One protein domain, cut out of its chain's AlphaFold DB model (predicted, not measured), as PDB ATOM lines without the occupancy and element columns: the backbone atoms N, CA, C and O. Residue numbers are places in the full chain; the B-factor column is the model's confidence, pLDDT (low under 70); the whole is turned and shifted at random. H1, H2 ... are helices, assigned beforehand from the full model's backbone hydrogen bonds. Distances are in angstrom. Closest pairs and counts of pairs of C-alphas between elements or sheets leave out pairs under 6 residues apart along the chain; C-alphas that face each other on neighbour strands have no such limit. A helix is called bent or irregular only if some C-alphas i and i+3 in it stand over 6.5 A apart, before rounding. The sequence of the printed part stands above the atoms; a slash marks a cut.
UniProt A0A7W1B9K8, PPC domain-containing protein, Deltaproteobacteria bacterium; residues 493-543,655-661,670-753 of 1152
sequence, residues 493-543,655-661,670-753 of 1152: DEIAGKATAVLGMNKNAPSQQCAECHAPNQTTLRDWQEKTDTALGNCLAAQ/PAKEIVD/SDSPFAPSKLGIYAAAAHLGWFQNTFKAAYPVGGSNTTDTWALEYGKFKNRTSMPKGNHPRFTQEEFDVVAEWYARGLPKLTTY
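AT A GLANCE: This is residues 493 to 543, 655 to 661 and 670 to 753 of the 1152 residues of the protein "PPC domain-containing protein" of Deltaproteobacteria bacterium (UniProt A0A7W1B9K8). Crossed helices form an elongated body, with short H5 in the middle, H1, H8 and H9 grouped toward one end and H4, H6 and H7 toward the other. Long H3 runs past H5, from near H9 to H4, while H2 sits apart in a loosely laid loop. The printed part has 142 residues with nine named helices, H1 to H9 in chain order, and no named strand: all helix. It is compact, with a radius of gyration of the C-alphas of 16.2 A, and spans 56 by 33 by 26 A.

IN THESE COORDINATES: H1, residues 493 to 502, begins at C-alpha (92.903, 111.128, 128.537). H2 is residues 512 to 515. H3, residues 522 to 540, is 24.5 A long and only just irregular: C-alphas 537 and 540 are 6.8 A apart. H4 is residues 656 to 661, H5 680 to 685, H6 689 to 698. H7, residues 709 to 721, is 18.3 A long; H8, residues 733 to 743, 15.0 A. H9, residues 750 to 753, ends at C-alpha (97.015, 103.537, 125.614).

HOW THE PARTS SIT: H1 touches H8 at a steep tilt of 54 degrees, C-alphas 499 and 739 being closest at 4.7 A. H1 also touches H9 (C-alphas 497 and 753, 6.8 A). H2 is apart from the other helices. With residues 528 to 535 alone H3 touches H5, about perpendicular at 77 degrees (C-alphas 532 and 680, 4.0 A); with 539 to 540 alone it touches H4 (C-alphas 539 and 659, 5.3 A). H5 touches H8 at a shallow tilt of 11 degrees, opposite ways (C-alphas 685 and 736, 6.9 A). H6 touches H4 (C-alphas 657 and 698, 4.3 A) and residues 710 to 714 of H7 (C-alphas 696 and 710, 5.3 A). Every O i to N i+4 pair is within hydrogen-bond range in H1, H4, H6, H7 and H8, 14 of 15 in H3 and 0 of 2 in H5, where 3 of 3 O i to N i+3 pairs are; H2 and H9 are too short for such a pair.

THE WHOLE: The C-alphas farthest apart, Asn 508 and Gly 703, are 56.3 A apart. Residues 544 to 654 and 662 to 669 are not printed; the C-alpha gaps are 9.9 A and 6.9 A. The link H7 to H8 is long. Mean pLDDT of the printed part is 77.5; residues 506 to 520, 541 to 543, 671 to 673 and 724 to 729 are under 70.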
ATOM      1  N   ASP A 493      92.770 112.452 127.921       86.81
ATOM      2  CA  ASP A 493      92.903 111.128 128.537       86.81
ATOM      3  C   ASP A 493      91.578 110.347 128.494       86.81
ATOM      4  O   ASP A 493      91.540 109.197 128.059       86.81
ATOM      5  N   GLU A 494      90.459 110.997 128.841       90.12
ATOM      6  CA  GLU A 494      89.123 110.391 128.771       90.12
ATOM      7  C   GLU A 494      88.724 110.031 127.336       90.12
ATOM      8  O   GLU A 494      88.167 108.955 127.104       90.12
ATOM      9  N   ILE A 495      88.994 110.921 126.375       90.19
ATOM     10  CA  ILE A 495      88.696 110.683 124.958       90.19
ATOM     11  C   ILE A 495      89.563 109.544 124.418       90.19
ATOM     12  O   ILE A 495      89.019 108.621 123.815       90.19
ATOM     13  N   ALA A 496      90.873 109.554 124.686       89.50
ATOM     14  CA  ALA A 496      91.774 108.490 124.250       89.50
ATOM     15  C   ALA A 496      91.361 107.128 124.825       89.50
ATOM     16  O   ALA A 496      91.202 106.175 124.067       89.50
ATOM     17  N   GLY A 497      91.096 107.042 126.133       88.62
ATOM     18  CA  GLY A 497      90.683 105.793 126.772       88.62
ATOM     19  C   GLY A 497      89.380 105.222 126.205       88.62
ATOM     20  O   GLY A 497      89.298 104.018 125.945       88.62
ATOM     21  N   LYS A 498      88.375 106.075 125.951       90.81
ATOM     22  CA  LYS A 498      87.115 105.654 125.316       90.81
ATOM     23  C   LYS A 498      87.323 105.239 123.861       90.81
ATOM     24  O   LYS A 498      86.832 104.185 123.472       90.81
ATOM     25  N   ALA A 499      88.068 106.018 123.075       89.94
ATOM     26  CA  ALA A 499      88.339 105.708 121.673       89.94
ATOM     27  C   ALA A 499      89.070 104.368 121.530       89.94
ATOM     28  O   ALA A 499      88.685 103.534 120.714       89.94
ATOM     29  N   THR A 500      90.075 104.106 122.372       85.81
ATOM     30  CA  THR A 500      90.786 102.823 122.350       85.81
ATOM     31  C   THR A 500      89.895 101.667 122.789       85.81
ATOM     32  O   THR A 500      89.975 100.600 122.193       85.81
ATOM     33  N   ALA A 501      88.978 101.878 123.741       83.75
ATOM     34  CA  ALA A 501      87.998 100.860 124.120       83.75
ATOM     35  C   ALA A 501      87.015 100.534 122.980       83.75
ATOM     36  O   ALA A 501      86.784  99.356 122.718       83.75
ATOM     37  N   VAL A 502      86.502 101.547 122.268       82.25
ATOM     38  CA  VAL A 502      85.638 101.373 121.080       82.25
ATOM     39  C   VAL A 502      86.362 100.590 119.986       82.25
ATOM     40  O   VAL A 502      85.806  99.668 119.400       82.25
ATOM     41  N   LEU A 503      87.638 100.899 119.754       78.62
ATOM     42  CA  LEU A 503      88.475 100.191 118.781       78.62
ATOM     43  C   LEU A 503      88.927  98.797 119.277       78.62
ATOM     44  O   LEU A 503      89.628  98.072 118.567       78.62
ATOM     45  N   GLY A 504      88.565  98.408 120.506       71.44
ATOM     46  CA  GLY A 504      88.999  97.162 121.142       71.44
ATOM     47  C   GLY A 504      90.506  97.103 121.422       71.44
ATOM     48  O   GLY A 504      91.068  96.024 121.583       71.44
ATOM     49  N   MET A 505      91.192  98.241 121.451       70.75
ATOM     50  CA  MET A 505      92.634  98.336 121.645       70.75
ATOM     51  C   MET A 505      92.985  98.641 123.106       70.75
ATOM     52  O   MET A 505      92.460  99.570 123.714       70.75
ATOM     53  N   ASN A 506      93.927  97.887 123.673       61.81
ATOM     54  CA  ASN A 506      94.543  98.196 124.963       61.81
ATOM     55  C   ASN A 506      96.006  97.738 124.946       61.81
ATOM     56  O   ASN A 506      96.303  96.652 124.446       61.81
ATOM     57  N   LYS A 507      96.910  98.511 125.561       60.06
ATOM     58  CA  LYS A 507      98.326  98.167 125.791       60.06
ATOM     59  C   LYS A 507      98.582  96.751 126.335       60.06
ATOM     60  O   LYS A 507      99.687  96.248 126.180       60.06
ATOM     61  N   ASN A 508      97.593  96.121 126.974       52.25
ATOM     62  CA  ASN A 508      97.713  94.784 127.566       52.25
ATOM     63  C   ASN A 508      97.140  93.642 126.700       52.25
ATOM     64  O   ASN A 508      97.378  92.481 127.023       52.25
ATOM     65  N   ALA A 509      96.367  93.944 125.652       52.62
ATOM     66  CA  ALA A 509      95.784  92.961 124.738       52.62
ATOM     67  C   ALA A 509      95.273  93.679 123.471       52.62
ATOM     68  O   ALA A 509      94.220  94.319 123.537       52.62
ATOM     69  N   PRO A 510      95.979  93.620 122.328       52.38
ATOM     70  CA  PRO A 510      95.417  94.106 121.069       52.38
ATOM     71  C   PRO A 510      94.185  93.265 120.692       52.38
ATOM     72  O   PRO A 510      94.200  92.043 120.870       52.38
ATOM     73  N   SER A 511      93.112  93.887 120.181       52.28
ATOM     74  CA  SER A 511      91.967  93.127 119.662       52.28
ATOM     75  C   SER A 511      92.412  92.224 118.515       52.28
ATOM     76  O   SER A 511      93.106  92.661 117.597       52.28
ATOM     77  N   GLN A 512      91.957  90.968 118.528       52.16
ATOM     78  CA  GLN A 512      92.070  90.094 117.355       52.16
ATOM     79  C   GLN A 512      91.279  90.674 116.167       52.16
ATOM     80  O   GLN A 512      91.775  90.659 115.050       52.16
ATOM     81  N   GLN A 513      90.129  91.317 116.423       51.94
ATOM     82  CA  GLN A 513      89.211  91.805 115.383       51.94
ATOM     83  C   GLN A 513      89.821  92.835 114.417       51.94
ATOM     84  O   GLN A 513      89.618  92.722 113.215       51.94
ATOM     85  N   CYS A 514      90.575  93.835 114.895       55.94
ATOM     86  CA  CYS A 514      91.235  94.789 113.986       55.94
ATOM     87  C   CYS A 514      92.571  94.244 113.452       55.94
ATOM     88  O   CYS A 514      92.916  94.482 112.290       55.94
ATOM     89  N   ALA A 515      93.296  93.477 114.279       55.44
ATOM     90  CA  ALA A 515      94.607  92.913 113.950       55.44
ATOM     91  C   ALA A 515      94.574  91.858 112.832       55.44
ATOM     92  O   ALA A 515      95.596  91.643 112.179       55.44
ATOM     93  N   GLU A 516      93.416  91.236 112.593       54.28
ATOM     94  CA  GLU A 516      93.174  90.316 111.475       54.28
ATOM     95  C   GLU A 516      93.359  90.979 110.104       54.28
ATOM     96  O   GLU A 516      93.782  90.318 109.157       54.28
ATOM     97  N   CYS A 517      93.075  92.281 109.995       54.97
ATOM     98  CA  CYS A 517      93.196  93.015 108.737       54.97
ATOM     99  C   CYS A 517      94.464  93.879 108.697       54.97
ATOM    100  O   CYS A 517      95.237  93.775 107.742       54.97
ATOM    101  N   HIS A 518      94.702  94.726 109.708       64.50
ATOM    102  CA  HIS A 518      95.825  95.679 109.755       64.50
ATOM    103  C   HIS A 518      96.419  95.757 111.170       64.50
ATOM    104  O   HIS A 518      95.702  95.574 112.147       64.50
ATOM    105  N   ALA A 519      97.720  96.051 111.309       62.22
ATOM    106  CA  ALA A 519      98.366  96.177 112.621       62.22
ATOM    107  C   ALA A 519      97.803  97.387 113.394       62.22
ATOM    108  O   ALA A 519      98.001  98.514 112.941       62.22
ATOM    109  N   PRO A 520      97.138  97.212 114.552       67.88
ATOM    110  CA  PRO A 520      96.547  98.316 115.306       67.88
ATOM    111  C   PRO A 520      97.594  98.989 116.215       67.88
ATOM    112  O   PRO A 520      97.437  99.045 117.433       67.88
ATOM    113  N   ASN A 521      98.701  99.443 115.627       71.50
ATOM    114  CA  ASN A 521      99.839 100.029 116.339       71.50
ATOM    115  C   ASN A 521      99.942 101.546 116.111       71.50
ATOM    116  O   ASN A 521      99.125 102.139 115.398       71.50
ATOM    117  N   GLN A 522     100.909 102.202 116.759       78.56
ATOM    118  CA  GLN A 522     100.975 103.664 116.766       78.56
ATOM    119  C   GLN A 522     101.219 104.229 115.362       78.56
ATOM    120  O   GLN A 522     100.623 105.248 115.011       78.56
ATOM    121  N   THR A 523     102.039 103.566 114.543       71.75
ATOM    122  CA  THR A 523     102.315 104.003 113.164       71.75
ATOM    123  C   THR A 523     101.097 103.889 112.279       71.75
ATOM    124  O   THR A 523     100.775 104.849 111.584       71.75
ATOM    125  N   THR A 524     100.380 102.768 112.332       74.44
ATOM    126  CA  THR A 524      99.154 102.618 111.544       74.44
ATOM    127  C   THR A 524      98.137 103.689 111.920       74.44
ATOM    128  O   THR A 524      97.566 104.320 111.040       74.44
ATOM    129  N   LEU A 525      97.938 103.965 113.213       81.06
ATOM    130  CA  LEU A 525      97.001 105.011 113.640       81.06
ATOM    131  C   LEU A 525      97.428 106.405 113.149       81.06
ATOM    132  O   LEU A 525      96.576 107.197 112.750       81.06
ATOM    133  N   ARG A 526      98.734 106.694 113.095       80.25
ATOM    134  CA  ARG A 526      99.260 107.945 112.518       80.25
ATOM    135  C   ARG A 526      99.111 108.023 110.997       80.25
ATOM    136  O   ARG A 526      98.745 109.078 110.496       80.25
ATOM    137  N   ASP A 527      99.323 106.931 110.270       75.81
ATOM    138  CA  ASP A 527      99.050 106.872 108.825       75.81
ATOM    139  C   ASP A 527      97.556 107.108 108.545       75.81
ATOM    140  O   ASP A 527      97.176 107.884 107.667       75.81
ATOM    141  N   TRP A 528      96.676 106.514 109.353       81.00
ATOM    142  CA  TRP A 528      95.240 106.776 109.273       81.00
ATOM    143  C   TRP A 528      94.883 108.214 109.653       81.00
ATOM    144  O   TRP A 528      93.954 108.767 109.060       81.00
ATOM    145  N   GLN A 529      95.610 108.842 110.583       83.75
ATOM    146  CA  GLN A 529      95.458 110.264 110.899       83.75
ATOM    147  C   GLN A 529      95.751 111.122 109.667       83.75
ATOM    148  O   GLN A 529      94.902 111.916 109.277       83.75
ATOM    149  N   GLU A 530      96.874 110.891 108.987       76.81
ATOM    150  CA  GLU A 530      97.236 111.630 107.772       76.81
ATOM    151  C   GLU A 530      96.184 111.467 106.662       76.81
ATOM    152  O   GLU A 530      95.750 112.447 106.046       76.81
ATOM    153  N   LYS A 531      95.697 110.239 106.434       80.69
ATOM    154  CA  LYS A 531      94.612 109.996 105.465       80.69
ATOM    155  C   LYS A 531      93.315 110.685 105.870       80.69
ATOM    156  O   LYS A 531      92.590 111.163 105.002       80.69
ATOM    157  N   THR A 532      93.018 110.735 107.165       84.81
ATOM    158  CA  THR A 532      91.831 111.407 107.709       84.81
ATOM    159  C   THR A 532      91.904 112.910 107.486       84.81
ATOM    160  O   THR A 532      90.945 113.498 106.986       84.81
ATOM    161  N   ASP A 533      93.044 113.524 107.793       76.12
ATOM    162  CA  ASP A 533      93.260 114.957 107.601       76.12
ATOM    163  C   ASP A 533      93.217 115.321 106.113       76.12
ATOM    164  O   ASP A 533      92.548 116.280 105.724       76.12
ATOM    165  N   THR A 534      93.814 114.482 105.259       76.44
ATOM    166  CA  THR A 534      93.744 114.607 103.796       76.44
ATOM    167  C   THR A 534      92.306 114.489 103.285       76.44
ATOM    168  O   THR A 534      91.875 115.287 102.453       76.44
ATOM    169  N   ALA A 535      91.548 113.499 103.763       82.94
ATOM    170  CA  ALA A 535      90.157 113.291 103.372       82.94
ATOM    171  C   ALA A 535      89.284 114.486 103.763       82.94
ATOM    172  O   ALA A 535      88.493 114.963 102.947       82.94
ATOM    173  N   LEU A 536      89.463 115.004 104.981       79.06
ATOM    174  CA  LEU A 536      88.784 116.207 105.448       79.06
ATOM    175  C   LEU A 536      89.151 117.428 104.616       79.06
ATOM    176  O   LEU A 536      88.247 118.144 104.213       79.06
ATOM    177  N   GLY A 537      90.434 117.656 104.336       71.69
ATOM    178  CA  GLY A 537      90.875 118.827 103.577       71.69
ATOM    179  C   GLY A 537      90.449 118.810 102.111       71.69
ATOM    180  O   GLY A 537      90.092 119.852 101.568       71.69
ATOM    181  N   ASN A 538      90.447 117.633 101.478       75.12
ATOM    182  CA  ASN A 538      90.290 117.529 100.026       75.12
ATOM    183  C   ASN A 538      88.899 117.091  99.569       75.12
ATOM    184  O   ASN A 538      88.473 117.499  98.492       75.12
ATOM    185  N   CYS A 539      88.216 116.233 100.334       79.62
ATOM    186  CA  CYS A 539      86.988 115.579  99.875       79.62
ATOM    187  C   CYS A 539      85.772 115.846 100.755       79.62
ATOM    188  O   CYS A 539      84.680 116.003 100.226       79.62
ATOM    189  N   LEU A 540      85.937 115.859 102.080       80.94
ATOM    190  CA  LEU A 540      84.827 115.859 103.040       80.94
ATOM    191  C   LEU A 540      84.582 117.232 103.691       80.94
ATOM    192  O   LEU A 540      83.648 117.378 104.483       80.94
ATOM    193  N   ALA A 541      85.392 118.247 103.373       67.94
ATOM    194  CA  ALA A 541      85.180 119.609 103.847       67.94
ATOM    195  C   ALA A 541      83.876 120.181 103.283       67.94
ATOM    196  O   ALA A 541      83.718 120.397 102.085       67.94
ATOM    197  N   ALA A 542      82.974 120.555 104.187       52.38
ATOM    198  CA  ALA A 542      81.804 121.355 103.856       52.38
ATOM    199  C   ALA A 542      82.161 122.793 103.429       52.38
ATOM    200  O   ALA A 542      81.262 123.534 103.071       52.38
ATOM    201  N   GLN A 543      83.430 123.217 103.482       53.28
ATOM    202  CA  GLN A 543      83.887 124.557 103.107       53.28
ATOM    203  C   GLN A 543      85.101 124.456 102.172       53.28
ATOM    204  O   GLN A 543      86.233 124.302 102.624       53.28
ATOM    205  N   PRO A 655      79.833 121.300  96.216       85.69
ATOM    206  CA  PRO A 655      78.672 120.559  95.735       85.69
ATOM    207  C   PRO A 655      78.749 119.072  96.103       85.69
ATOM    208  O   PRO A 655      79.794 118.440  95.968       85.69
ATOM    209  N   ALA A 656      77.619 118.470  96.481       88.62
ATOM    210  CA  ALA A 656      77.571 117.068  96.910       88.62
ATOM    211  C   ALA A 656      78.126 116.083  95.864       88.62
ATOM    212  O   ALA A 656      78.772 115.099  96.218       88.62
ATOM    213  N   LYS A 657      77.923 116.366  94.570       89.62
ATOM    214  CA  LYS A 657      78.478 115.552  93.482       89.62
ATOM    215  C   LYS A 657      80.008 115.581  93.456       89.62
ATOM    216  O   LYS A 657      80.612 114.533  93.260       89.62
ATOM    217  N   GLU A 658      80.621 116.734  93.716       89.31
ATOM    218  CA  GLU A 658      82.081 116.864  93.794       89.31
ATOM    219  C   GLU A 658      82.646 116.138  95.017       89.31
ATOM    220  O   GLU A 658      83.684 115.494  94.912       89.31
ATOM    221  N   ILE A 659      81.936 116.164  96.153       89.69
ATOM    222  CA  ILE A 659      82.297 115.371  97.339       89.69
ATOM    223  C   ILE A 659      82.293 113.874  96.979       89.69
ATOM    224  O   ILE A 659      83.291 113.187  97.201       89.69
ATOM    225  N   VAL A 660      81.200 113.366  96.388       92.25
ATOM    226  CA  VAL A 660      81.078 111.957  95.959       92.25
ATOM    227  C   VAL A 660      82.182 111.577  94.977       92.25
ATOM    228  O   VAL A 660      82.821 110.540  95.146       92.25
ATOM    229  N   ASP A 661      82.444 112.413  93.978       90.19
ATOM    230  CA  ASP A 661      83.495 112.153  93.002       90.19
ATOM    231  C   ASP A 661      84.886 112.180  93.652       90.19
ATOM    232  O   ASP A 661      85.700 111.304  93.375       90.19
ATOM    233  N   SER A 670      83.699 109.029  86.645       73.50
ATOM    234  CA  SER A 670      82.517 108.456  87.306       73.50
ATOM    235  C   SER A 670      82.533 106.925  87.389       73.50
ATOM    236  O   SER A 670      81.839 106.360  88.227       73.50
ATOM    237  N   ASP A 671      83.313 106.248  86.539       64.19
ATOM    238  CA  ASP A 671      83.525 104.795  86.567       64.19
ATOM    239  C   ASP A 671      84.669 104.368  87.505       64.19
ATOM    240  O   ASP A 671      84.895 103.174  87.703       64.19
ATOM    241  N   SER A 672      85.392 105.326  88.100       65.88
ATOM    242  CA  SER A 672      86.464 105.036  89.050       65.88
ATOM    243  C   SER A 672      85.895 104.494  90.369       65.88
ATOM    244  O   SER A 672      84.899 105.030  90.876       65.88
ATOM    245  N   PRO A 673      86.496 103.444  90.961       67.31
ATOM    246  CA  PRO A 673      86.015 102.883  92.217       67.31
ATOM    247  C   PRO A 673      86.209 103.859  93.385       67.31
ATOM    248  O   PRO A 673      87.162 104.640  93.425       67.31
ATOM    249  N   PHE A 674      85.334 103.762  94.385       80.31
ATOM    250  CA  PHE A 674      85.527 104.437  95.669       80.31
ATOM    251  C   PHE A 674      86.715 103.837  96.435       80.31
ATOM    252  O   PHE A 674      86.981 102.636  96.339       80.31
ATOM    253  N   ALA A 675      87.429 104.657  97.207       76.88
ATOM    254  CA  ALA A 675      88.633 104.225  97.915       76.88
ATOM    255  C   ALA A 675      88.570 104.575  99.414       76.88
ATOM    256  O   ALA A 675      88.435 105.751  99.747       76.88
ATOM    257  N   PRO A 676      88.740 103.605 100.341       79.50
ATOM    258  CA  PRO A 676      88.818 103.895 101.779       79.50
ATOM    259  C   PRO A 676      89.910 104.916 102.136       79.50
ATOM    260  O   PRO A 676      89.734 105.738 103.030       79.50
ATOM    261  N   SER A 677      91.023 104.925 101.393       75.06
ATOM    262  CA  SER A 677      92.112 105.892 101.578       75.06
ATOM    263  C   SER A 677      91.704 107.344 101.309       75.06
ATOM    264  O   SER A 677      92.386 108.247 101.783       75.06
ATOM    265  N   LYS A 678      90.597 107.584 100.592       83.69
ATOM    266  CA  LYS A 678      90.005 108.916 100.381       83.69
ATOM    267  C   LYS A 678      89.104 109.370 101.534       83.69
ATOM    268  O   LYS A 678      88.579 110.476 101.483       83.69
ATOM    269  N   LEU A 679      88.907 108.521 102.543       87.81
ATOM    270  CA  LEU A 679      88.062 108.789 103.707       87.81
ATOM    271  C   LEU A 679      88.849 108.790 105.024       87.81
ATOM    272  O   LEU A 679      88.406 109.404 105.990       87.81
ATOM    273  N   GLY A 680      89.989 108.091 105.092       87.38
ATOM    274  CA  GLY A 680      90.674 107.853 106.366       87.38
ATOM    275  C   GLY A 680      89.734 107.161 107.357       87.38
ATOM    276  O   GLY A 680      88.963 106.283 106.962       87.38
ATOM    277  N   ILE A 681      89.730 107.585 108.623       87.69
ATOM    278  CA  ILE A 681      88.878 106.993 109.667       87.69
ATOM    279  C   ILE A 681      87.378 107.107 109.350       87.69
ATOM    280  O   ILE A 681      86.607 106.251 109.776       87.69
ATOM    281  N   TYR A 682      86.954 108.075 108.524       90.31
ATOM    282  CA  TYR A 682      85.556 108.208 108.089       90.31
ATOM    283  C   TYR A 682      85.077 107.052 107.198       90.31
ATOM    284  O   TYR A 682      83.876 106.917 106.975       90.31
ATOM    285  N   ALA A 683      85.967 106.161 106.748       89.38
ATOM    286  CA  ALA A 683      85.568 104.873 106.182       89.38
ATOM    287  C   ALA A 683      84.721 104.045 107.174       89.38
ATOM    288  O   ALA A 683      83.806 103.331 106.760       89.38
ATOM    289  N   ALA A 684      84.973 104.191 108.483       85.50
ATOM    290  CA  ALA A 684      84.180 103.571 109.544       85.50
ATOM    291  C   ALA A 684      82.812 104.244 109.770       85.50
ATOM    292  O   ALA A 684      81.985 103.710 110.494       85.50
ATOM    293  N   ALA A 685      82.572 105.393 109.133       86.19
ATOM    294  CA  ALA A 685      81.306 106.121 109.139       86.19
ATOM    295  C   ALA A 685      80.557 106.021 107.805       86.19
ATOM    296  O   ALA A 685      79.517 106.652 107.646       86.19
ATOM    297  N   ALA A 686      81.056 105.249 106.833       86.00
ATOM    298  CA  ALA A 686      80.467 105.173 105.496       86.00
ATOM    299  C   ALA A 686      78.997 104.709 105.497       86.00
ATOM    300  O   ALA A 686      78.295 104.958 104.522       86.00
ATOM    301  N   HIS A 687      78.545 104.030 106.560       76.94
ATOM    302  CA  HIS A 687      77.153 103.614 106.759       76.94
ATOM    303  C   HIS A 687      76.263 104.684 107.425       76.94
ATOM    304  O   HIS A 687      75.042 104.535 107.417       76.94
ATOM    305  N   LEU A 688      76.844 105.754 107.980       78.44
ATOM    306  CA  LEU A 688      76.144 106.782 108.759       78.44
ATOM    307  C   LEU A 688      75.455 107.839 107.874       78.44
ATOM    308  O   LEU A 688      75.784 108.048 106.701       78.44
ATOM    309  N   GLY A 689      74.481 108.544 108.460       75.69
ATOM    310  CA  GLY A 689      73.520 109.386 107.736       75.69
ATOM    311  C   GLY A 689      74.110 110.532 106.899       75.69
ATOM    312  O   GLY A 689      73.524 110.896 105.878       75.69
ATOM    313  N   TRP A 690      75.275 111.087 107.262       83.94
ATOM    314  CA  TRP A 690      75.903 112.169 106.486       83.94
ATOM    315  C   TRP A 690      76.231 111.741 105.050       83.94
ATOM    316  O   TRP A 690      75.919 112.464 104.097       83.94
ATOM    317  N   PHE A 691      76.799 110.541 104.870       86.25
ATOM    318  CA  PHE A 691      77.123 110.033 103.536       86.25
ATOM    319  C   PHE A 691      75.849 109.803 102.731       86.25
ATOM    320  O   PHE A 691      75.769 110.225 101.582       86.25
ATOM    321  N   GLN A 692      74.803 109.250 103.337       80.19
ATOM    322  CA  GLN A 692      73.525 109.069 102.646       80.19
ATOM    323  C   GLN A 692      72.934 110.370 102.130       80.19
ATOM    324  O   GLN A 692      72.514 110.446 100.978       80.19
ATOM    325  N   ASN A 693      72.908 111.398 102.978       81.56
ATOM    326  CA  ASN A 693      72.388 112.707 102.608       81.56
ATOM    327  C   ASN A 693      73.228 113.330 101.489       81.56
ATOM    328  O   ASN A 693      72.674 113.907 100.556       81.56
ATOM    329  N   THR A 694      74.546 113.130 101.528       87.31
ATOM    330  CA  THR A 694      75.464 113.550 100.465       87.31
ATOM    331  C   THR A 694      75.154 112.839  99.145       87.31
ATOM    332  O   THR A 694      75.024 113.497  98.117       87.31
ATOM    333  N   PHE A 695      74.946 111.519  99.149       89.81
ATOM    334  CA  PHE A 695      74.582 110.776  97.936       89.81
ATOM    335  C   PHE A 695      73.189 111.161  97.412       89.81
ATOM    336  O   PHE A 695      73.032 111.359  96.209       89.81
ATOM    337  N   LYS A 696      72.191 111.355  98.285       85.12
ATOM    338  CA  LYS A 696      70.863 111.872  97.897       85.12
ATOM    339  C   LYS A 696      70.963 113.243  97.223       85.12
ATOM    340  O   LYS A 696      70.322 113.472  96.204       85.12
ATOM    341  N   ALA A 697      71.788 114.137  97.767       87.44
ATOM    342  CA  ALA A 697      72.021 115.462  97.197       87.44
ATOM    343  C   ALA A 697      72.844 115.420  95.896       87.44
ATOM    344  O   ALA A 697      72.656 116.271  95.030       87.44
ATOM    345  N   ALA A 698      73.742 114.442  95.741       90.44
ATOM    346  CA  ALA A 698      74.544 114.249  94.533       90.44
ATOM    347  C   ALA A 698      73.739 113.658  93.361       90.44
ATOM    348  O   ALA A 698      74.061 113.933  92.204       90.44
ATOM    349  N   TYR A 699      72.699 112.871  93.656       89.12
ATOM    350  CA  TYR A 699      71.844 112.203  92.670       89.12
ATOM    351  C   TYR A 699      70.355 112.538  92.889       89.12
ATOM    352  O   TYR A 699      69.564 111.646  93.209       89.12
ATOM    353  N   PRO A 700      69.947 113.811  92.725       88.00
ATOM    354  CA  PRO A 700      68.545 114.199  92.837       88.00
ATOM    355  C   PRO A 700      67.715 113.580  91.703       88.00
ATOM    356  O   PRO A 700      68.229 113.349  90.605       88.00
ATOM    357  N   VAL A 701      66.427 113.345  91.966       81.56
ATOM    358  CA  VAL A 701      65.471 112.806  90.982       81.56
ATOM    359  C   VAL A 701      65.296 113.782  89.819       81.56
ATOM    360  O   VAL A 701      65.036 114.966  90.034       81.56
ATOM    361  N   GLY A 702      65.398 113.277  88.587       75.00
ATOM    362  CA  GLY A 702      65.320 114.068  87.358       75.00
ATOM    363  C   GLY A 702      66.514 113.834  86.428       75.00
ATOM    364  O   GLY A 702      67.554 113.311  86.827       75.00
ATOM    365  N   GLY A 703      66.370 114.201  85.152       80.81
ATOM    366  CA  GLY A 703      67.363 113.856  84.128       80.81
ATOM    367  C   GLY A 703      67.437 112.339  83.916       80.81
ATOM    368  O   GLY A 703      66.412 111.712  83.665       80.81
ATOM    369  N   SER A 704      68.635 111.754  84.020       74.44
ATOM    370  CA  SER A 704      68.861 110.298  83.956       74.44
ATOM    371  C   SER A 704      68.682 109.574  85.298       74.44
ATOM    372  O   SER A 704      68.795 108.352  85.338       74.44
ATOM    373  N   ASN A 705      68.447 110.301  86.398       78.25
ATOM    374  CA  ASN A 705      68.354 109.724  87.739       78.25
ATOM    375  C   ASN A 705      66.901 109.388  88.102       78.25
ATOM    376  O   ASN A 705      66.004 110.228  87.985       78.25
ATOM    377  N   THR A 706      66.690 108.179  88.617       77.75
ATOM    378  CA  THR A 706      65.434 107.723  89.223       77.75
ATOM    379  C   THR A 706      65.439 107.993  90.733       77.75
ATOM    380  O   THR A 706      66.434 108.452  91.296       77.75
ATOM    381  N   THR A 707      64.338 107.680  91.427       72.44
ATOM    382  CA  THR A 707      64.257 107.747  92.903       72.44
ATOM    383  C   THR A 707      65.303 106.888  93.615       72.44
ATOM    384  O   THR A 707      65.627 107.160  94.771       72.44
ATOM    385  N   ASP A 708      65.860 105.899  92.916       71.44
ATOM    386  CA  ASP A 708      66.719 104.868  93.492       71.44
ATOM    387  C   ASP A 708      68.188 105.014  93.055       71.44
ATOM    388  O   ASP A 708      69.061 104.328  93.588       71.44
ATOM    389  N   THR A 709      68.506 105.929  92.127       80.69
ATOM    390  CA  THR A 709      69.881 106.115  91.624       80.69
ATOM    391  C   THR A 709      70.869 106.445  92.742       80.69
ATOM    392  O   THR A 709      71.966 105.887  92.776       80.69
ATOM    393  N   TRP A 710      70.481 107.298  93.695       85.31
ATOM    394  CA  TRP A 710      71.334 107.615  94.844       85.31
ATOM    395  C   TRP A 710      71.637 106.370  95.689       85.31
ATOM    396  O   TRP A 710      72.764 106.216  96.153       85.31
ATOM    397  N   ALA A 711      70.654 105.479  95.871       75.88
ATOM    398  CA  ALA A 711      70.779 104.273  96.683       75.88
ATOM    399  C   ALA A 711      71.719 103.261  96.022       75.88
ATOM    400  O   ALA A 711      72.527 102.640  96.709       75.88
ATOM    401  N   LEU A 712      71.671 103.153  94.691       75.50
ATOM    402  CA  LEU A 712      72.597 102.333  93.914       75.50
ATOM    403  C   LEU A 712      74.048 102.817  94.074       75.50
ATOM    404  O   LEU A 712      74.933 102.033  94.415       75.50
ATOM    405  N   GLU A 713      74.303 104.109  93.858       82.00
ATOM    406  CA  GLU A 713      75.655 104.674  93.971       82.00
ATOM    407  C   GLU A 713      76.173 104.646  95.415       82.00
ATOM    408  O   GLU A 713      77.338 104.316  95.650       82.00
ATOM    409  N   TYR A 714      75.301 104.904  96.394       82.81
ATOM    410  CA  TYR A 714      75.624 104.765  97.812       82.81
ATOM    411  C   TYR A 714      75.911 103.306  98.194       82.81
ATOM    412  O   TYR A 714      76.845 103.043  98.946       82.81
ATOM    413  N   GLY A 715      75.167 102.344  97.643       73.88
ATOM    414  CA  GLY A 715      75.411 100.915  97.831       73.88
ATOM    415  C   GLY A 715      76.795 100.494  97.329       73.88
ATOM    416  O   GLY A 715      77.541  99.846  98.065       73.88
ATOM    417  N   LYS A 716      77.186 100.942  96.126       74.88
ATOM    418  CA  LYS A 716      78.540 100.734  95.569       74.88
ATOM    419  C   LYS A 716      79.622 101.339  96.464       74.88
ATOM    420  O   LYS A 716      80.639 100.694  96.727       74.88
ATOM    421  N   PHE A 717      79.398 102.562  96.944       83.38
ATOM    422  CA  PHE A 717      80.278 103.231  97.900       83.38
ATOM    423  C   PHE A 717      80.418 102.421  99.187       83.38
ATOM    424  O   PHE A 717      81.525 101.989  99.495       83.38
ATOM    425  N   LYS A 718      79.310 102.131  99.881       77.81
ATOM    426  CA  LYS A 718      79.294 101.404 101.157       77.81
ATOM    427  C   LYS A 718      79.972 100.042 101.019       77.81
ATOM    428  O   LYS A 718      80.847  99.720 101.821       77.81
ATOM    429  N   ASN A 719      79.656  99.281  99.968       72.06
ATOM    430  CA  ASN A 719      80.267  97.972  99.729       72.06
ATOM    431  C   ASN A 719      81.797  98.069  99.608       72.06
ATOM    432  O   ASN A 719      82.537  97.255 100.164       72.06
ATOM    433  N   ARG A 720      82.307  99.115  98.946       72.88
ATOM    434  CA  ARG A 720      83.747  99.297  98.738       72.88
ATOM    435  C   ARG A 720      84.456  99.928  99.933       72.88
ATOM    436  O   ARG A 720      85.529  99.455 100.300       72.88
ATOM    437  N   THR A 721      83.865 100.919 100.590       78.12
ATOM    438  CA  THR A 721      84.558 101.772 101.568       78.12
ATOM    439  C   THR A 721      84.240 101.475 103.023       78.12
ATOM    440  O   THR A 721      85.100 101.727 103.859       78.12
ATOM    441  N   SER A 722      83.064 100.914 103.324       77.88
ATOM    442  CA  SER A 722      82.631 100.705 104.708       77.88
ATOM    443  C   SER A 722      83.589  99.792 105.459       77.88
ATOM    444  O   SER A 722      83.995  98.746 104.939       77.88
ATOM    445  N   MET A 723      83.940 100.239 106.663       75.31
ATOM    446  CA  MET A 723      84.758  99.543 107.645       75.31
ATOM    447  C   MET A 723      83.995  99.446 108.980       75.31
ATOM    448  O   MET A 723      83.182 100.324 109.267       75.31
ATOM    449  N   PRO A 724      84.272  98.430 109.813       66.44
ATOM    450  CA  PRO A 724      85.109  97.265 109.515       66.44
ATOM    451  C   PRO A 724      84.492  96.364 108.419       66.44
ATOM    452  O   PRO A 724      83.286  96.393 108.181       66.44
ATOM    453  N   LYS A 725      85.330  95.616 107.681       63.34
ATOM    454  CA  LYS A 725      84.881  94.673 106.634       63.34
ATOM    455  C   LYS A 725      84.433  93.343 107.239       63.34
ATOM    456  O   LYS A 725      84.906  92.960 108.297       63.34
ATOM    457  N   GLY A 726      83.591  92.596 106.526       53.31
ATOM    458  CA  GLY A 726      83.129  91.281 106.978       53.31
ATOM    459  C   GLY A 726      82.171  91.373 108.168       53.31
ATOM    460  O   GLY A 726      81.393  92.316 108.264       53.31
ATOM    461  N   ASN A 727      82.247  90.404 109.083       50.19
ATOM    462  CA  ASN A 727      81.237  90.175 110.131       50.19
ATOM    463  C   ASN A 727      81.502  90.930 111.439       50.19
ATOM    464  O   ASN A 727      81.067  90.497 112.511       50.19
ATOM    465  N   HIS A 728      82.259  92.023 111.381       59.69
ATOM    466  CA  HIS A 728      82.552  92.835 112.557       59.69
ATOM    467  C   HIS A 728      81.432  93.868 112.783       59.69
ATOM    468  O   HIS A 728      80.988  94.493 111.816       59.69
ATOM    469  N   PRO A 729      80.975  94.084 114.035       61.22
ATOM    470  CA  PRO A 729      80.011  95.136 114.343       61.22
ATOM    471  C   PRO A 729      80.501  96.504 113.852       61.22
ATOM    472  O   PRO A 729      81.663  96.860 114.055       61.22
ATOM    473  N   ARG A 730      79.618  97.268 113.202       73.25
ATOM    474  CA  ARG A 730      79.905  98.655 112.809       73.25
ATOM    475  C   ARG A 730      79.718  99.585 114.003       73.25
ATOM    476  O   ARG A 730      78.897  99.306 114.872       73.25
ATOM    477  N   PHE A 731      80.447 100.698 114.021       76.44
ATOM    478  CA  PHE A 731      80.281 101.712 115.060       76.44
ATOM    479  C   PHE A 731      78.942 102.429 114.912       76.44
ATOM    480  O   PHE A 731      78.567 102.848 113.816       76.44
ATOM    481  N   THR A 732      78.249 102.620 116.027       77.19
ATOM    482  CA  THR A 732      77.169 103.607 116.120       77.19
ATOM    483  C   THR A 732      77.719 105.021 115.894       77.19
ATOM    484  O   THR A 732      78.924 105.256 116.009       77.19
ATOM    485  N   GLN A 733      76.847 106.000 115.610       79.38
ATOM    486  CA  GLN A 733      77.271 107.403 115.494       79.38
ATOM    487  C   GLN A 733      77.996 107.885 116.763       79.38
ATOM    488  O   GLN A 733      79.019 108.551 116.657       79.38
ATOM    489  N   GLU A 734      77.510 107.516 117.949       83.81
ATOM    490  CA  GLU A 734      78.080 107.930 119.238       83.81
ATOM    491  C   GLU A 734      79.478 107.335 119.471       83.81
ATOM    492  O   GLU A 734      80.395 108.036 119.899       83.81
ATOM    493  N   GLU A 735      79.667 106.054 119.148       86.75
ATOM    494  CA  GLU A 735      80.976 105.393 119.205       86.75
ATOM    495  C   GLU A 735      81.948 105.981 118.178       86.75
ATOM    496  O   GLU A 735      83.106 106.262 118.504       86.75
ATOM    497  N   PHE A 736      81.472 106.210 116.949       88.69
ATOM    498  CA  PHE A 736      82.272 106.830 115.901       88.69
ATOM    499  C   PHE A 736      82.677 108.256 116.277       88.69
ATOM    500  O   PHE A 736      83.832 108.615 116.071       88.69
ATOM    501  N   ASP A 737      81.786 109.052 116.869       87.62
ATOM    502  CA  ASP A 737      82.071 110.430 117.276       87.62
ATOM    503  C   ASP A 737      83.224 110.498 118.286       87.62
ATOM    504  O   ASP A 737      84.076 111.378 118.182       87.62
ATOM    505  N   VAL A 738      83.315 109.543 119.220       91.44
ATOM    506  CA  VAL A 738      84.445 109.446 120.160       91.44
ATOM    507  C   VAL A 738      85.760 109.191 119.422       91.44
ATOM    508  O   VAL A 738      86.760 109.864 119.685       91.44
ATOM    509  N   VAL A 739      85.772 108.233 118.492       91.38
ATOM    510  CA  VAL A 739      86.969 107.905 117.705       91.38
ATOM    511  C   VAL A 739      87.347 109.077 116.798       91.38
ATOM    512  O   VAL A 739      88.497 109.512 116.794       91.38
ATOM    513  N   ALA A 740      86.386 109.637 116.070       89.31
ATOM    514  CA  ALA A 740      86.584 110.769 115.179       89.31
ATOM    515  C   ALA A 740      87.043 112.023 115.933       89.31
ATOM    516  O   ALA A 740      87.862 112.767 115.403       89.31
ATOM    517  N   GLU A 741      86.571 112.257 117.163       87.88
ATOM    518  CA  GLU A 741      87.069 113.331 118.027       87.88
ATOM    519  C   GLU A 741      88.528 113.095 118.432       87.88
ATOM    520  O   GLU A 741      89.324 114.028 118.390       87.88
ATOM    521  N   TRP A 742      88.917 111.861 118.768       90.00
ATOM    522  CA  TRP A 742      90.306 111.534 119.102       90.00
ATOM    523  C   TRP A 742      91.264 111.799 117.928       90.00
ATOM    524  O   TRP A 742      92.294 112.459 118.103       90.00
ATOM    525  N   TYR A 743      90.885 111.378 116.717       88.88
ATOM    526  CA  TYR A 743      91.602 111.713 115.479       88.88
ATOM    527  C   TYR A 743      91.584 113.226 115.210       88.88
ATOM    528  O   TYR A 743      92.606 113.857 114.947       88.88
ATOM    529  N   ALA A 744      90.434 113.871 115.389       79.50
ATOM    530  CA  ALA A 744      90.311 115.319 115.300       79.50
ATOM    531  C   ALA A 744      90.996 116.068 116.456       79.50
ATOM    532  O   ALA A 744      90.827 117.274 116.558       79.50
ATOM    533  N   ARG A 745      91.775 115.420 117.325       78.00
ATOM    534  CA  ARG A 745      92.682 116.076 118.281       78.00
ATOM    535  C   ARG A 745      94.149 115.715 118.050       78.00
ATOM    536  O   ARG A 745      94.995 116.150 118.820       78.00
ATOM    537  N   GLY A 746      94.461 114.965 116.991       76.81
ATOM    538  CA  GLY A 746      95.825 114.518 116.699       76.81
ATOM    539  C   GLY A 746      96.265 113.318 117.542       76.81
ATOM    540  O   GLY A 746      97.448 113.187 117.852       76.81
ATOM    541  N   LEU A 747      95.321 112.450 117.934       86.12
ATOM    542  CA  LEU A 747      95.563 111.238 118.728       86.12
ATOM    543  C   LEU A 747      96.330 111.502 120.043       86.12
ATOM    544  O   LEU A 747      97.360 110.867 120.310       86.12
ATOM    545  N   PRO A 748      95.875 112.431 120.905       81.69
ATOM    546  CA  PRO A 748      96.551 112.683 122.170       81.69
ATOM    547  C   PRO A 748      96.551 111.421 123.047       81.69
ATOM    548  O   PRO A 748      95.664 110.576 122.947       81.69
ATOM    549  N   LYS A 749      97.571 111.261 123.902       86.50
ATOM    550  CA  LYS A 749      97.763 110.070 124.763       86.50
ATOM    551  C   LYS A 749      97.892 108.733 124.012       86.50
ATOM    552  O   LYS A 749      97.846 107.681 124.647       86.50
ATOM    553  N   LEU A 750      98.150 108.740 122.700       84.19
ATOM    554  CA  LEU A 750      98.366 107.522 121.908       84.19
ATOM    555  C   LEU A 750      99.375 106.558 122.552       84.19
ATOM    556  O   LEU A 750      99.064 105.390 122.754       84.19
ATOM    557  N   THR A 751     100.543 107.059 122.962       82.38
ATOM    558  CA  THR A 751     101.606 106.245 123.583       82.38
ATOM    559  C   THR A 751     101.262 105.737 124.986       82.38
ATOM    560  O   THR A 751     101.918 104.834 125.499       82.38
ATOM    561  N   THR A 752     100.244 106.314 125.633       84.62
ATOM    562  CA  THR A 752      99.753 105.878 126.948       84.62
ATOM    563  C   THR A 752      98.865 104.638 126.829       84.62
ATOM    564  O   THR A 752      98.953 103.741 127.672       84.62
ATOM    565  N   TYR A 753      98.026 104.584 125.790       81.94
ATOM    566  CA  TYR A 753      97.015 103.537 125.614       81.94
ATOM    567  C   TYR A 753      97.405 102.451 124.608       81.94
ATOM    568  O   TYR A 753      96.949 101.316 124.751       81.94
TER     569      TYR A 753